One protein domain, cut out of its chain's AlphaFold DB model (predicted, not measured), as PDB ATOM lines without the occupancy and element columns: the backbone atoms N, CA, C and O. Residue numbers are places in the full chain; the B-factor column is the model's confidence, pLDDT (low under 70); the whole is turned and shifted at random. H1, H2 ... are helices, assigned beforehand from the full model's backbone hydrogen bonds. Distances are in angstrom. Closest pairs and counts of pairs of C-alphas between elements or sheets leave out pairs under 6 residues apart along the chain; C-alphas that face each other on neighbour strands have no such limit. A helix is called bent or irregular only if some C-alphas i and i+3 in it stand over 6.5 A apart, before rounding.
ATOM      1  N   LEU A  17     -19.824-115.838 -62.409       91.06
ATOM      2  CA  LEU A  17     -21.242-115.506 -62.523       91.06
ATOM      3  C   LEU A  17     -21.954-116.398 -63.545       91.06
ATOM      4  O   LEU A  17     -23.128-116.705 -63.352       91.06
ATOM      5  N   VAL A  18     -21.249-116.821 -64.599       93.12
ATOM      6  CA  VAL A  18     -21.734-117.844 -65.535       93.12
ATOM      7  C   VAL A  18     -21.965-119.154 -64.790       93.12
ATOM      8  O   VAL A  18     -23.085-119.649 -64.829       93.12
ATOM      9  N   GLY A  19     -20.980-119.645 -64.031       93.19
ATOM     10  CA  GLY A  19     -21.118-120.889 -63.264       93.19
ATOM     11  C   GLY A  19     -22.274-120.839 -62.261       93.19
ATOM     12  O   GLY A  19     -23.135-121.713 -62.252       93.19
ATOM     13  N   VAL A  20     -22.387-119.752 -61.486       94.00
ATOM     14  CA  VAL A  20     -23.514-119.564 -60.549       94.00
ATOM     15  C   VAL A  20     -24.867-119.538 -61.270       94.00
ATOM     16  O   VAL A  20     -25.869-120.025 -60.737       94.00
ATOM     17  N   LEU A  21     -24.931-118.936 -62.460       92.38
ATOM     18  CA  LEU A  21     -26.157-118.891 -63.249       92.38
ATOM     19  C   LEU A  21     -26.513-120.275 -63.799       92.38
ATOM     20  O   LEU A  21     -27.677-120.662 -63.700       92.38
ATOM     21  N   GLU A  22     -25.540-121.009 -64.333       92.69
ATOM     22  CA  GLU A  22     -25.710-122.371 -64.844       92.69
ATOM     23  C   GLU A  22     -26.218-123.311 -63.748       92.69
ATOM     24  O   GLU A  22     -27.272-123.925 -63.924       92.69
ATOM     25  N   ASP A  23     -25.569-123.321 -62.580       92.88
ATOM     26  CA  ASP A  23     -25.984-124.130 -61.427       92.88
ATOM     27  C   ASP A  23     -27.419-123.803 -61.000       92.88
ATOM     28  O   ASP A  23     -28.252-124.686 -60.770       92.88
ATOM     29  N   ARG A  24     -27.748-122.508 -60.919       93.94
ATOM     30  CA  ARG A  24     -29.082-122.060 -60.507       93.94
ATOM     31  C   ARG A  24     -30.151-122.433 -61.531       93.94
ATOM     32  O   ARG A  24     -31.255-122.823 -61.136       93.94
ATOM     33  N   VAL A  25     -29.862-122.278 -62.821       93.81
ATOM     34  CA  VAL A  25     -30.785-122.640 -63.905       93.81
ATOM     35  C   VAL A  25     -30.987-124.152 -63.925       93.81
ATOM     36  O   VAL A  25     -32.137-124.589 -63.913       93.81
ATOM     37  N   GLY A  26     -29.910-124.938 -63.848       95.19
ATOM     38  CA  GLY A  26     -29.960-126.399 -63.795       95.19
ATOM     39  C   GLY A  26     -30.778-126.909 -62.609       95.19
ATOM     40  O   GLY A  26     -31.731-127.669 -62.796       95.19
ATOM     41  N   ALA A  27     -30.510-126.402 -61.401       94.00
ATOM     42  CA  ALA A  27     -31.279-126.749 -60.204       94.00
ATOM     43  C   ALA A  27     -32.769-126.379 -60.330       94.00
ATOM     44  O   ALA A  27     -33.645-127.135 -59.902       94.00
ATOM     45  N   THR A  28     -33.076-125.234 -60.951       93.88
ATOM     46  CA  THR A  28     -34.463-124.803 -61.190       93.88
ATOM     47  C   THR A  28     -35.163-125.720 -62.192       93.88
ATOM     48  O   THR A  28     -36.284-126.158 -61.934       93.88
ATOM     49  N   MET A  29     -34.513-126.047 -63.311       94.62
ATOM     50  CA  MET A  29     -35.055-126.959 -64.323       94.62
ATOM     51  C   MET A  29     -35.325-128.339 -63.731       94.62
ATOM     52  O   MET A  29     -36.421-128.872 -63.886       94.62
ATOM     53  N   LEU A  30     -34.373-128.877 -62.974       95.06
ATOM     54  CA  LEU A  30     -34.520-130.152 -62.289       95.06
ATOM     55  C   LEU A  30     -35.704-130.154 -61.310       95.06
ATOM     56  O   LEU A  30     -36.498-131.098 -61.298       95.06
ATOM     57  N   ALA A  31     -35.862-129.090 -60.519       93.56
ATOM     58  CA  ALA A  31     -37.000-128.946 -59.615       93.56
ATOM     59  C   ALA A  31     -38.338-128.932 -60.376       93.56
ATOM     60  O   ALA A  31     -39.293-129.588 -59.956       93.56
ATOM     61  N   VAL A  32     -38.401-128.239 -61.519       93.62
ATOM     62  CA  VAL A  32     -39.582-128.209 -62.399       93.62
ATOM     63  C   VAL A  32     -39.883-129.599 -62.967       93.62
ATOM     64  O   VAL A  32     -41.031-130.039 -62.903       93.62
ATOM     65  N   ILE A  33     -38.872-130.319 -63.464       93.94
ATOM     66  CA  ILE A  33     -39.026-131.682 -64.000       93.94
ATOM     67  C   ILE A  33     -39.574-132.612 -62.917       93.94
ATOM     68  O   ILE A  33     -40.617-133.240 -63.101       93.94
ATOM     69  N   LYS A  34     -38.912-132.665 -61.755       93.19
ATOM     70  CA  LYS A  34     -39.304-133.537 -60.638       93.19
ATOM     71  C   LYS A  34     -40.719-133.250 -60.146       93.19
ATOM     72  O   LYS A  34     -41.441-134.186 -59.814       93.19
ATOM     73  N   LYS A  35     -41.114-131.976 -60.113       94.06
ATOM     74  CA  LYS A  35     -42.450-131.555 -59.684       94.06
ATOM     75  C   LYS A  35     -43.537-131.947 -60.683       94.06
ATOM     76  O   LYS A  35     -44.623-132.340 -60.267       94.06
ATOM     77  N   ASN A  36     -43.248-131.851 -61.979       95.25
ATOM     78  CA  ASN A  36     -44.258-131.994 -63.027       95.25
ATOM     79  C   ASN A  36     -44.254-133.367 -63.716       95.25
ATOM     80  O   ASN A  36     -45.098-133.603 -64.578       95.25
ATOM     81  N   LYS A  37     -43.366-134.294 -63.328       93.12
ATOM     82  CA  LYS A  37     -43.203-135.607 -63.983       93.12
ATOM     83  C   LYS A  37     -44.451-136.500 -64.024       93.12
ATOM     84  O   LYS A  37     -44.494-137.448 -64.800       93.12
ATOM     85  N   HIS A  38     -45.435-136.222 -63.171       94.31
ATOM     86  CA  HIS A  38     -46.698-136.962 -63.086       94.31
ATOM     87  C   HIS A  38     -47.893-136.185 -63.654       94.31
ATOM     88  O   HIS A  38     -49.027-136.618 -63.498       94.31
ATOM     89  N   THR A  39     -47.656-135.027 -64.273       97.25
ATOM     90  CA  THR A  39     -48.729-134.213 -64.856       97.25
ATOM     91  C   THR A  39     -49.185-134.782 -66.195       97.25
ATOM     92  O   THR A  39     -48.391-135.383 -66.925       97.25
ATOM     93  N   HIS A  40     -50.446-134.539 -66.554       96.88
ATOM     94  CA  HIS A  40     -51.023-135.046 -67.803       96.88
ATOM     95  C   HIS A  40     -50.242-134.576 -69.030       96.88
ATOM     96  O   HIS A  40     -49.884-135.387 -69.876       96.88
ATOM     97  N   CYS A  41     -49.905-133.288 -69.118       96.12
ATOM     98  CA  CYS A  41     -49.129-132.760 -70.240       96.12
ATOM     99  C   CYS A  41     -47.763-133.443 -70.350       96.12
ATOM    100  O   CYS A  41     -47.348-133.813 -71.445       96.12
ATOM    101  N   PHE A  42     -47.078-133.662 -69.225       95.69
ATOM    102  CA  PHE A  42     -45.783-134.331 -69.232       95.69
ATOM    103  C   PHE A  42     -45.896-135.790 -69.687       95.69
ATOM    104  O   PHE A  42     -45.076-136.246 -70.478       95.69
ATOM    105  N   SER A  43     -46.905-136.526 -69.220       94.81
ATOM    106  CA  SER A  43     -47.068-137.954 -69.519       94.81
ATOM    107  C   SER A  43     -47.698-138.241 -70.886       94.81
ATOM    108  O   SER A  43     -47.320-139.210 -71.538       94.81
ATOM    109  N   GLU A  44     -48.652-137.423 -71.328       95.62
ATOM    110  CA  GLU A  44     -49.461-137.672 -72.529       95.62
ATOM    111  C   GLU A  44     -48.936-136.941 -73.770       95.62
ATOM    112  O   GLU A  44     -49.254-137.334 -74.894       95.62
ATOM    113  N   SER A  45     -48.165-135.858 -73.609       96.19
ATOM    114  CA  SER A  45     -47.723-135.076 -74.764       96.19
ATOM    115  C   SER A  45     -46.665-135.828 -75.575       96.19
ATOM    116  O   SER A  45     -45.632-136.229 -75.027       96.19
ATOM    117  N   PRO A  46     -46.838-135.930 -76.908       95.94
ATOM    118  CA  PRO A  46     -45.835-136.519 -77.791       95.94
ATOM    119  C   PRO A  46     -44.458-135.849 -77.692       95.94
ATOM    120  O   PRO A  46     -43.451-136.485 -77.992       95.94
ATOM    121  N   ALA A  47     -44.397-134.589 -77.242       94.81
ATOM    122  CA  ALA A  47     -43.144-133.861 -77.060       94.81
ATOM    123  C   ALA A  47     -42.202-134.519 -76.034       94.81
ATOM    124  O   ALA A  47     -40.990-134.357 -76.144       94.81
ATOM    125  N   PHE A  48     -42.733-135.283 -75.073       95.50
ATOM    126  CA  PHE A  48     -41.933-135.974 -74.056       95.50
ATOM    127  C   PHE A  48     -41.683-137.454 -74.383       95.50
ATOM    128  O   PHE A  48     -41.007-138.142 -73.623       95.50
ATOM    129  N   ALA A  49     -42.183-137.977 -75.508       95.56
ATOM    130  CA  ALA A  49     -42.101-139.410 -75.810       95.56
ATOM    131  C   ALA A  49     -40.651-139.936 -75.863       95.56
ATOM    132  O   ALA A  49     -40.350-140.987 -75.295       95.56
ATOM    133  N   ALA A  50     -39.742-139.190 -76.500       95.94
ATOM    134  CA  ALA A  50     -38.325-139.553 -76.580       95.94
ATOM    135  C   ALA A  50     -37.648-139.535 -75.200       95.94
ATOM    136  O   ALA A  50     -36.917-140.464 -74.854       95.94
ATOM    137  N   PHE A  51     -37.958-138.521 -74.392       95.56
ATOM    138  CA  PHE A  51     -37.479-138.386 -73.021       95.56
ATOM    139  C   PHE A  51     -37.905-139.569 -72.143       95.56
ATOM    140  O   PHE A  51     -37.068-140.208 -71.503       95.56
ATOM    141  N   HIS A  52     -39.191-139.930 -72.174       94.50
ATOM    142  CA  HIS A  52     -39.722-141.077 -71.427       94.50
ATOM    143  C   HIS A  52     -39.072-142.390 -71.840       94.50
ATOM    144  O   HIS A  52     -38.753-143.218 -70.987       94.50
ATOM    145  N   SER A  53     -38.846-142.578 -73.142       94.06
ATOM    146  CA  SER A  53     -38.157-143.763 -73.648       94.06
ATOM    147  C   SER A  53     -36.712-143.834 -73.154       94.06
ATOM    148  O   SER A  53     -36.264-144.916 -72.778       94.06
ATOM    149  N   ALA A  54     -35.988-142.713 -73.148       92.19
ATOM    150  CA  ALA A  54     -34.605-142.659 -72.681       92.19
ATOM    151  C   ALA A  54     -34.508-142.991 -71.183       92.19
ATOM    152  O   ALA A  54     -33.747-143.875 -70.793       92.19
ATOM    153  N   ILE A  55     -35.360-142.381 -70.356       90.62
ATOM    154  CA  ILE A  55     -35.439-142.647 -68.911       90.62
ATOM    155  C   ILE A  55     -35.788-144.106 -68.605       90.62
ATOM    156  O   ILE A  55     -35.160-144.723 -67.745       90.62
ATOM    157  N   CYS A  56     -36.761-144.681 -69.317       87.69
ATOM    158  CA  CYS A  56     -37.134-146.086 -69.136       87.69
ATOM    159  C   CYS A  56     -35.973-147.047 -69.430       87.69
ATOM    160  O   CYS A  56     -35.899-148.107 -68.807       87.69
ATOM    161  N   ASN A  57     -35.087-146.701 -70.367       85.25
ATOM    162  CA  ASN A  57     -33.928-147.526 -70.700       85.25
ATOM    163  C   ASN A  57     -32.881-147.494 -69.578       85.25
ATOM    164  O   ASN A  57     -32.435-148.558 -69.159       85.25
ATOM    165  N   PHE A  58     -32.588-146.317 -69.010       80.25
ATOM    166  CA  PHE A  58     -31.671-146.198 -67.865       80.25
ATOM    167  C   PHE A  58     -32.159-146.973 -66.631       80.25
ATOM    168  O   PHE A  58     -31.377-147.648 -65.967       80.25
ATOM    169  N   GLY A  59     -33.465-146.941 -66.345       68.06
ATOM    170  CA  GLY A  59     -34.032-147.655 -65.193       68.06
ATOM    171  C   GLY A  59     -33.991-149.187 -65.300       68.06
ATOM    172  O   GLY A  59     -34.081-149.870 -64.281       68.06
ATOM    173  N   ARG A  60     -33.855-149.744 -66.512       62.09
ATOM    174  CA  ARG A  60     -33.796-151.200 -66.738       62.09
ATOM    175  C   ARG A  60     -32.403-151.790 -66.574       62.09
ATOM    176  O   ARG A  60     -32.310-152.982 -66.295       62.09
ATOM    177  N   GLU A  61     -31.358-150.997 -66.784       59.59
ATOM    178  CA  GLU A  61     -29.983-151.501 -66.776       59.59
ATOM    179  C   GLU A  61     -29.418-151.608 -65.352       59.59
ATOM    180  O   GLU A  61     -28.740-152.592 -65.068       59.59
ATOM    181  N   ASP A  62     -29.802-150.714 -64.426       56.03
ATOM    182  CA  ASP A  62     -29.110-150.616 -63.131       56.03
ATOM    183  C   ASP A  62     -29.975-150.709 -61.857       56.03
ATOM    184  O   ASP A  62     -29.403-150.795 -60.774       56.03
ATOM    185  N   ASN A  63     -31.321-150.737 -61.898       54.88
ATOM    186  CA  ASN A  63     -32.185-150.730 -60.683       54.88
ATOM    187  C   ASN A  63     -31.848-149.608 -59.660       54.88
ATOM    188  O   ASN A  63     -32.258-149.664 -58.498       54.88
ATOM    189  N   VAL A  64     -31.095-148.591 -60.084       64.06
ATOM    190  CA  VAL A  64     -30.667-147.431 -59.300       64.06
ATOM    191  C   VAL A  64     -31.493-146.230 -59.753       64.06
ATOM    192  O   VAL A  64     -31.770-146.073 -60.943       64.06
ATOM    193  N   ASP A  65     -31.904-145.389 -58.801       76.62
ATOM    194  CA  ASP A  65     -32.569-144.121 -59.103       76.62
ATOM    195  C   ASP A  65     -31.703-143.289 -60.061       76.62
ATOM    196  O   ASP A  65     -30.508-143.089 -59.839       76.62
ATOM    197  N   ILE A  66     -32.316-142.795 -61.138       83.81
ATOM    198  CA  ILE A  66     -31.630-141.993 -62.156       83.81
ATOM    199  C   ILE A  66     -31.062-140.738 -61.495       83.81
ATOM    200  O   ILE A  66     -31.797-139.984 -60.855       83.81
ATOM    201  N   SER A  67     -29.755-140.519 -61.661       90.94
ATOM    202  CA  SER A  67     -29.090-139.339 -61.108       90.94
ATOM    203  C   SER A  67     -29.652-138.044 -61.699       90.94
ATOM    204  O   SER A  67     -30.122-138.001 -62.839       90.94
ATOM    205  N   ASP A  68     -29.569-136.970 -60.921       92.94
ATOM    206  CA  ASP A  68     -30.082-135.659 -61.308       92.94
ATOM    207  C   ASP A  68     -29.406-135.107 -62.571       92.94
ATOM    208  O   ASP A  68     -30.081-134.509 -63.412       92.94
ATOM    209  N   ASP A  69     -28.113-135.385 -62.744       91.88
ATOM    210  CA  ASP A  69     -27.342-134.977 -63.920       91.88
ATOM    211  C   ASP A  69     -27.823-135.703 -65.181       91.88
ATOM    212  O   ASP A  69     -28.076-135.065 -66.204       91.88
ATOM    213  N   ILE A  70     -28.040-137.024 -65.099       92.12
ATOM    214  CA  ILE A  70     -28.581-137.815 -66.219       92.12
ATOM    215  C   ILE A  70     -29.995-137.346 -66.561       92.12
ATOM    216  O   ILE A  70     -30.339-137.227 -67.737       92.12
ATOM    217  N   LEU A  71     -30.822-137.064 -65.551       93.25
ATOM    218  CA  LEU A  71     -32.187-136.590 -65.755       93.25
ATOM    219  C   LEU A  71     -32.212-135.247 -66.498       93.25
ATOM    220  O   LEU A  71     -32.988-135.083 -67.444       93.25
ATOM    221  N   LEU A  72     -31.372-134.297 -66.077       94.69
ATOM    222  CA  LEU A  72     -31.288-132.973 -66.687       94.69
ATOM    223  C   LEU A  72     -30.696-133.033 -68.101       94.69
ATOM    224  O   LEU A  72     -31.264-132.436 -69.017       94.69
ATOM    225  N   ASP A  73     -29.611-133.783 -68.303       94.88
ATOM    226  CA  ASP A  73     -28.993-133.965 -69.622       94.88
ATOM    227  C   ASP A  73     -29.962-134.633 -70.607       94.88
ATOM    228  O   ASP A  73     -30.184-134.139 -71.716       94.88
ATOM    229  N   THR A  74     -30.647-135.694 -70.168       95.44
ATOM    230  CA  THR A  74     -31.670-136.369 -70.980       95.44
ATOM    231  C   THR A  74     -32.797-135.402 -71.340       95.44
ATOM    232  O   THR A  74     -33.244-135.381 -72.485       95.44
ATOM    233  N   PHE A  75     -33.253-134.562 -70.404       94.38
ATOM    234  CA  PHE A  75     -34.289-133.558 -70.676       94.38
ATOM    235  C   PHE A  75     -33.849-132.589 -71.778       94.38
ATOM    236  O   PHE A  75     -34.573-132.396 -72.756       94.38
ATOM    237  N   CYS A  76     -32.651-132.019 -71.645       93.06
ATOM    238  CA  CYS A  76     -32.106-131.037 -72.581       93.06
ATOM    239  C   CYS A  76     -31.834-131.612 -73.981       93.06
ATOM    240  O   CYS A  76     -31.945-130.885 -74.967       93.06
ATOM    241  N   THR A  77     -31.479-132.894 -74.081       95.94
ATOM    242  CA  THR A  77     -31.095-133.531 -75.352       95.94
ATOM    243  C   THR A  77     -32.259-134.187 -76.093       95.94
ATOM    244  O   THR A  77     -32.209-134.305 -77.318       95.94
ATOM    245  N   THR A  78     -33.312-134.611 -75.387       96.44
ATOM    246  CA  THR A  78     -34.406-135.401 -75.986       96.44
ATOM    247  C   THR A  78     -35.695-134.623 -76.219       96.44
ATOM    248  O   THR A  78     -36.491-135.023 -77.072       96.44
ATOM    249  N   ILE A  79     -35.924-133.525 -75.492       94.19
ATOM    250  CA  ILE A  79     -37.151-132.739 -75.641       94.19
ATOM    251  C   ILE A  79     -36.930-131.674 -76.716       94.19
ATOM    252  O   ILE A  79     -36.081-130.797 -76.553       94.19
ATOM    253  N   PRO A  80     -37.695-131.708 -77.819       93.56
ATOM    254  CA  PRO A  80     -37.559-130.713 -78.865       93.56
ATOM    255  C   PRO A  80     -38.084-129.355 -78.395       93.56
ATOM    256  O   PRO A  80     -38.990-129.260 -77.563       93.56
ATOM    257  N   LEU A  81     -37.589-128.284 -79.014       93.56
ATOM    258  CA  LEU A  81     -38.253-126.987 -78.922       93.56
ATOM    259  C   LEU A  81     -39.673-127.112 -79.491       93.56
ATOM    260  O   LEU A  81     -39.867-127.563 -80.620       93.56
ATOM    261  N   THR A  82     -40.668-126.718 -78.700       92.12
ATOM    262  CA  THR A  82     -42.084-126.823 -79.068       92.12
ATOM    263  C   THR A  82     -42.683-125.463 -79.405       92.12
ATOM    264  O   THR A  82     -42.109-124.404 -79.145       92.12
TER     265      THR A  82
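What this domain is: This is residues 17 to 82 of the 274 residues of an uncharacterized protein of Pisolithus tinctorius Marx 270 (UniProt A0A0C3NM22). The long helix H1 crosses one side of a helical hairpin made by H3 and H4; its residues 17 to 25 stick out as a free arm, and its residues 26 to 30 pack on H4. Little H2 makes the corner between the far end of H1 and the start of H3, while residues 59 to 65, of which 59 to 62 belong to H3, stick out as well. The printed part has 66 residues with four named helices, in the order H1, H2, H3, H4, and no named strand; the class is all helix. It is only just compact, close to loose, with a radius of gyration of the C-alphas of 12.6 A and spans of 36 by 30 by 19 A.

How they stand to each other: Start with H1, residues 17 to 36, and look at its residues 26 to 30, which alone touch H4, residues 68 to 78. The closest C-alphas there are those of Leu 30 and Leu 72, 6.1 A apart, and the two lines are about perpendicular, at 85 degrees. From H4 go on to H3, residues 46 to 62, which touches it with residues 48 to 55 alone; the closest C-alphas are those of Phe 51 and Thr 78, 5.2 A apart. H3 and H4 form a hairpin, at a steep tilt of 40 degrees, opposite ways. H2, residues 40 to 44, is close but not clearly touching H3, where the closest C-alphas, of Phe 42 and Phe 48, are 6.4 A apart. H1 and H3 are apart. In H1, H2 and H4 every O i to N i+4 pair is within hydrogen-bond range; in H3 it is 9 of 13.

Where its parts are: Find C-alpha 17 at (-21.242, -115.506, -62.523); from there H1 runs 28.3 A to C-alpha 36 at (-44.258, -131.994, -63.027). H2 has five residues, 40 to 44. H3 spans 26.3 A over residues 46 to 62 and is irregular: C-alphas 47 and 50 are 7.5 A apart. H4, residues 68 to 78, spans 15.3 A and ends at C-alpha 78, (-34.406, -135.401, -75.986).

The domain as a whole: The C-alphas farthest apart, of Leu 17 and Arg 60, are 38.1 A apart. The printed part has no cut, and its three links are tight. Look for low confidence at residues 59 to 64, under 70; the mean pLDDT of the printed part is 90.2.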